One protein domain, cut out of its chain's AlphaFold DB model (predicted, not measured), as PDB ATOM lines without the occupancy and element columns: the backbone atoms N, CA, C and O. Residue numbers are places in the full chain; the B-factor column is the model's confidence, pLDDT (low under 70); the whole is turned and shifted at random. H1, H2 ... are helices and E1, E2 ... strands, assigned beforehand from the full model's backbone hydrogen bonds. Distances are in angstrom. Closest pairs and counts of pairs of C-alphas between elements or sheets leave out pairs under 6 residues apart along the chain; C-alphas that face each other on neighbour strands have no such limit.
ATOM      1  N   ALA A 100       8.241  40.378  29.576       93.88
ATOM      2  CA  ALA A 100       8.008  41.689  28.969       93.88
ATOM      3  C   ALA A 100       8.012  42.856  29.977       93.88
ATOM      4  O   ALA A 100       8.248  43.997  29.589       93.88
ATOM      5  N   TRP A 101       7.765  42.583  31.260       93.50
ATOM      6  CA  TRP A 101       7.639  43.582  32.319       93.50
ATOM      7  C   TRP A 101       8.919  43.771  33.136       93.50
ATOM      8  O   TRP A 101       9.078  44.800  33.789       93.50
ATOM      9  N   ASN A 102       9.833  42.795  33.123       92.50
ATOM     10  CA  ASN A 102      11.058  42.808  33.937       92.50
ATOM     11  C   ASN A 102      12.347  42.559  33.130       92.50
ATOM     12  O   ASN A 102      13.399  42.212  33.691       92.50
ATOM     13  N   VAL A 103      12.276  42.750  31.811       93.75
ATOM     14  CA  VAL A 103      13.443  42.688  30.934       93.75
ATOM     15  C   VAL A 103      14.516  43.680  31.401       93.75
ATOM     16  O   VAL A 103      14.251  44.831  31.738       93.75
ATOM     17  N   ASN A 104      15.759  43.212  31.453       95.00
ATOM     18  CA  ASN A 104      16.912  43.965  31.933       95.00
ATOM     19  C   ASN A 104      18.070  43.685  30.981       95.00
ATOM     20  O   ASN A 104      18.556  42.556  30.901       95.00
ATOM     21  N   LEU A 105      18.494  44.720  30.261       93.38
ATOM     22  CA  LEU A 105      19.502  44.608  29.212       93.38
ATOM     23  C   LEU A 105      20.889  44.244  29.751       93.38
ATOM     24  O   LEU A 105      21.643  43.585  29.042       93.38
ATOM     25  N   ASP A 106      21.219  44.603  30.991       93.38
ATOM     26  CA  ASP A 106      22.506  44.238  31.590       93.38
ATOM     27  C   ASP A 106      22.566  42.733  31.869       93.38
ATOM     28  O   ASP A 106      23.554  42.077  31.550       93.38
ATOM     29  N   ARG A 107      21.456  42.144  32.332       93.12
ATOM     30  CA  ARG A 107      21.343  40.682  32.466       93.12
ATOM     31  C   ARG A 107      21.469  39.964  31.120       93.12
ATOM     32  O   ARG A 107      22.045  38.882  31.062       93.12
ATOM     33  N   ILE A 108      20.935  40.561  30.053       92.94
ATOM     34  CA  ILE A 108      20.983  40.007  28.693       92.94
ATOM     35  C   ILE A 108      22.402  40.072  28.115       92.94
ATOM     36  O   ILE A 108      22.831  39.113  27.478       92.94
ATOM     37  N   ARG A 109      23.140  41.162  28.359       90.94
ATOM     38  CA  ARG A 109      24.541  41.326  27.929       90.94
ATOM     39  C   ARG A 109      25.476  40.292  28.558       90.94
ATOM     40  O   ARG A 109      26.384  39.821  27.885       90.94
ATOM     41  N   ASP A 110      25.214  39.921  29.809       89.12
ATOM     42  CA  ASP A 110      25.980  38.915  30.557       89.12
ATOM     43  C   ASP A 110      25.443  37.481  30.368       89.12
ATOM     44  O   ASP A 110      25.852  36.557  31.077       89.12
ATOM     45  N   CYS A 111      24.458  37.272  29.490       89.81
ATOM     46  CA  CYS A 111      23.828  35.968  29.335       89.81
ATOM     47  C   CYS A 111      24.819  34.967  28.730       89.81
ATOM     48  O   CYS A 111      25.423  35.236  27.699       89.81
ATOM     49  N   CYS A 112      24.960  33.788  29.339       87.25
ATOM     50  CA  CYS A 112      25.820  32.720  28.817       87.25
ATOM     51  C   CYS A 112      25.033  31.549  28.203       87.25
ATOM     52  O   CYS A 112      25.635  30.587  27.731       87.25
ATOM     53  N   ILE A 113      23.696  31.616  28.190       90.00
ATOM     54  CA  ILE A 113      22.820  30.592  27.610       90.00
ATOM     55  C   ILE A 113      22.099  31.147  26.380       90.00
ATOM     56  O   ILE A 113      21.277  32.059  26.465       90.00
ATOM     57  N   HIS A 114      22.408  30.585  25.216       93.19
ATOM     58  CA  HIS A 114      21.897  31.068  23.936       93.19
ATOM     59  C   HIS A 114      21.198  29.958  23.165       93.19
ATOM     60  O   HIS A 114      21.576  28.790  23.245       93.19
ATOM     61  N   VAL A 115      20.203  30.351  22.378       94.31
ATOM     62  CA  VAL A 115      19.624  29.527  21.323       94.31
ATOM     63  C   VAL A 115      20.323  29.893  20.017       94.31
ATOM     64  O   VAL A 115      20.383  31.069  19.653       94.31
ATOM     65  N   ALA A 116      20.874  28.891  19.333       94.06
ATOM     66  CA  ALA A 116      21.413  29.055  17.989       94.06
ATOM     67  C   ALA A 116      20.272  28.962  16.971       94.06
ATOM     68  O   ALA A 116      19.546  27.967  16.949       94.06
ATOM     69  N   THR A 117      20.103  29.992  16.143       89.81
ATOM     70  CA  THR A 117      19.111  29.975  15.062       89.81
ATOM     71  C   THR A 117      19.634  29.207  13.845       89.81
ATOM     72  O   THR A 117      20.852  29.067  13.691       89.81
ATOM     73  N   PRO A 118      18.753  28.758  12.929       88.31
ATOM     74  CA  PRO A 118      19.174  28.143  11.667       88.31
ATOM     75  C   PRO A 118      20.125  29.022  10.837       88.31
ATOM     76  O   PRO A 118      20.997  28.511  10.143       88.31
ATOM     77  N   GLN A 119      20.002  30.349  10.945       87.25
ATOM     78  CA  GLN A 119      20.853  31.334  10.267       87.25
ATOM     79  C   GLN A 119      22.180  31.606  11.006       87.25
ATOM     80  O   GLN A 119      22.935  32.494  10.614       87.25
ATOM     81  N   GLY A 120      22.468  30.882  12.091       88.81
ATOM     82  CA  GLY A 120      23.714  30.994  12.849       88.81
ATOM     83  C   GLY A 120      23.776  32.173  13.826       88.81
ATOM     84  O   GLY A 120      24.848  32.459  14.358       88.81
ATOM     85  N   LYS A 121      22.656  32.861  14.093       91.19
ATOM     86  CA  LYS A 121      22.597  33.908  15.127       91.19
ATOM     87  C   LYS A 121      22.505  33.247  16.510       91.19
ATOM     88  O   LYS A 121      21.791  32.262  16.682       91.19
ATOM     89  N   LEU A 122      23.201  33.798  17.506       93.31
ATOM     90  CA  LEU A 122      23.080  33.387  18.910       93.31
ATOM     91  C   LEU A 122      22.173  34.371  19.646       93.31
ATOM     92  O   LEU A 122      22.516  35.542  19.789       93.31
ATOM     93  N   ILE A 123      21.018  33.898  20.107       94.38
ATOM     94  CA  ILE A 123      20.016  34.733  20.778       94.38
ATOM     95  C   ILE A 123      19.948  34.337  22.257       94.38
ATOM     96  O   ILE A 123      19.758  33.153  22.545       94.38
ATOM     97  N   PRO A 124      20.090  35.282  23.208       94.31
ATOM     98  CA  PRO A 124      19.977  34.994  24.637       94.31
ATOM     99  C   PRO A 124      18.669  34.272  24.967       94.31
ATOM    100  O   PRO A 124      17.611  34.649  24.462       94.31
ATOM    101  N   PHE A 125      18.716  33.254  25.831       93.19
ATOM    102  CA  PHE A 125      17.577  32.358  26.067       93.19
ATOM    103  C   PHE A 125      16.291  33.097  26.460       93.19
ATOM    104  O   PHE A 125      15.221  32.788  25.934       93.19
ATOM    105  N   CYS A 126      16.388  34.090  27.353       93.56
ATOM    106  CA  CYS A 126      15.227  34.897  27.734       93.56
ATOM    107  C   CYS A 126      14.654  35.632  26.520       93.56
ATOM    108  O   CYS A 126      13.459  35.551  26.288       93.56
ATOM    109  N   MET A 127      15.504  36.274  25.712       94.00
ATOM    110  CA  MET A 127      15.073  37.023  24.529       94.00
ATOM    111  C   MET A 127      14.420  36.123  23.488       94.00
ATOM    112  O   MET A 127      13.377  36.482  22.955       94.00
ATOM    113  N   TYR A 128      14.984  34.939  23.239       94.06
ATOM    114  CA  TYR A 128      14.415  33.986  22.289       94.06
ATOM    115  C   TYR A 128      12.992  33.556  22.678       94.06
ATOM    116  O   TYR A 128      12.124  33.421  21.822       94.06
ATOM    117  N   ASN A 129      12.746  33.349  23.974       92.94
ATOM    118  CA  ASN A 129      11.449  32.900  24.486       92.94
ATOM    119  C   ASN A 129      10.515  34.049  24.894       92.94
ATOM    120  O   ASN A 129       9.377  33.786  25.282       92.94
ATOM    121  N   LEU A 130      10.977  35.298  24.814       93.44
ATOM    122  CA  LEU A 130      10.204  36.475  25.176       93.44
ATOM    123  C   LEU A 130       9.071  36.696  24.170       93.44
ATOM    124  O   LEU A 130       9.261  36.582  22.953       93.44
ATOM    125  N   THR A 131       7.911  37.075  24.692       93.25
ATOM    126  CA  THR A 131       6.817  37.648  23.913       93.25
ATOM    127  C   THR A 131       6.583  39.093  24.330       93.25
ATOM    128  O   THR A 131       6.922  39.478  25.450       93.25
ATOM    129  N   ASN A 132       5.967  39.894  23.464       92.56
ATOM    130  CA  ASN A 132       5.352  41.146  23.894       92.56
ATOM    131  C   ASN A 132       4.132  40.864  24.801       92.56
ATOM    132  O   ASN A 132       3.780  39.711  25.082       92.56
ATOM    133  N   THR A 133       3.474  41.924  25.268       94.06
ATOM    134  CA  THR A 133       2.283  41.831  26.128       94.06
ATOM    135  C   THR A 133       1.067  41.209  25.440       94.06
ATOM    136  O   THR A 133       0.115  40.841  26.121       94.06
ATOM    137  N   GLU A 134       1.100  41.076  24.114       94.25
ATOM    138  CA  GLU A 134       0.049  40.469  23.289       94.25
ATOM    139  C   GLU A 134       0.337  38.986  22.980       94.25
ATOM    140  O   GLU A 134      -0.483  38.304  22.372       94.25
ATOM    141  N   GLY A 135       1.472  38.453  23.449       91.94
ATOM    142  CA  GLY A 135       1.865  37.057  23.240       91.94
ATOM    143  C   GLY A 135       2.651  36.805  21.949       91.94
ATOM    144  O   GLY A 135       2.912  35.652  21.609       91.94
ATOM    145  N   GLU A 136       3.082  37.852  21.247       92.31
ATOM    146  CA  GLU A 136       3.852  37.736  20.008       92.31
ATOM    147  C   GLU A 136       5.352  37.627  20.299       92.31
ATOM    148  O   GLU A 136       5.917  38.444  21.030       92.31
ATOM    149  N   SER A 137       6.022  36.622  19.729       91.62
ATOM    150  CA  SER A 137       7.469  36.433  19.888       91.62
ATOM    151  C   SER A 137       8.257  37.129  18.785       91.62
ATOM    152  O   SER A 137       7.926  37.000  17.610       91.62
ATOM    153  N   LEU A 138       9.359  37.782  19.165       88.56
ATOM    154  CA  LEU A 138      10.267  38.441  18.224       88.56
ATOM    155  C   LEU A 138      11.136  37.451  17.428       88.56
ATOM    156  O   LEU A 138      11.477  37.729  16.283       88.56
ATOM    157  N   TYR A 139      11.512  36.313  18.025       89.50
ATOM    158  CA  TYR A 139      12.536  35.422  17.457       89.50
ATOM    159  C   TYR A 139      12.073  33.988  17.190       89.50
ATOM    160  O   TYR A 139      12.686  33.317  16.368       89.50
ATOM    161  N   ARG A 140      11.020  33.486  17.857       85.81
ATOM    162  CA  ARG A 140      10.559  32.097  17.645       85.81
ATOM    163  C   ARG A 140       9.831  31.882  16.323       85.81
ATOM    164  O   ARG A 140       9.916  30.795  15.770       85.81
ATOM    165  N   ASN A 141       9.090  32.890  15.873       76.38
ATOM    166  CA  ASN A 141       8.194  32.787  14.717       76.38
ATOM    167  C   ASN A 141       8.660  33.646  13.531       76.38
ATOM    168  O   ASN A 141       8.006  33.657  12.494       76.38
ATOM    169  N   GLY A 142       9.755  34.391  13.705       61.38
ATOM    170  CA  GLY A 142      10.339  35.243  12.678       61.38
ATOM    171  C   GLY A 142      11.469  34.519  11.963       61.38
ATOM    172  O   GLY A 142      12.633  34.705  12.316       61.38
ATOM    173  N   ASP A 143      11.127  33.712  10.963       51.91
ATOM    174  CA  ASP A 143      12.021  33.553   9.822       51.91
ATOM    175  C   ASP A 143      11.885  34.807   8.937       51.91
ATOM    176  O   ASP A 143      10.787  35.319   8.731       51.91
ATOM    177  N   GLU A 144      13.029  35.254   8.416       50.97
ATOM    178  CA  GLU A 144      13.231  36.334   7.433       50.97
ATOM    179  C   GLU A 144      13.452  37.758   7.982       50.97
ATOM    180  O   GLU A 144      12.572  38.616   8.035       50.97
ATOM    181  N   GLY A 145      14.725  37.997   8.321       46.81
ATOM    182  CA  GLY A 145      15.377  39.297   8.488       46.81
ATOM    183  C   GLY A 145      16.896  39.153   8.461       46.81
ATOM    184  O   GLY A 145      17.481  38.721   9.491       46.81
TER     185      GLY A 145
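What this domain is: This is residues 100 to 145 of the 145 residues of an uncharacterized protein of bioreactor metagenome (UniProt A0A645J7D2). A flat fold with little regular structure: a small two-stranded hairpin, E1 and E2, leads straight into the short helix H2, with the short helix H1 before it and a long loop, residues 130 to 145, after it. The printed part has 46 residues, with H1, E1, E2 and H2 in that order, 16 residues in named elements, class mixed, the sheet antiparallel. It is only just compact, close to loose, with a radius of gyration of the C-alphas of 10.9 A, and spans 27 by 27 by 14 A.

Where its parts are: E1 is residues 114 to 116, 6.3 A, from C-alpha 114 at (21.897, 31.068, 23.936). E2 is residues 122 to 124, 6.7 A. H2 is residues 125 to 129, 6.4 A, ending at C-alpha 129 (11.449, 32.900, 24.486). H1 is residues 105 to 109, 6.1 A.

How they stand to each other: E1 and E2 form an antiparallel hairpin at 148 degrees, with N 115 and O 123 at 2.8 A, within hydrogen-bond range. The closest C-alphas of E1 and H2, His 114 and Phe 125, are 5.0 A apart. H1 and H2 are close but not clearly touching, their closest C-alphas, Ile 108 and Cys 126, 7.8 A apart. In H1 and H2 every O i to N i+4 pair is within hydrogen-bond range.

The domain as a whole: The C-alphas farthest apart, Trp 101 and Gln 119, are 28.5 A apart. The printed part has no cut, and the links between named elements are tight. Mean pLDDT of the printed part is 88.3; residues 142 to 145 are under 70.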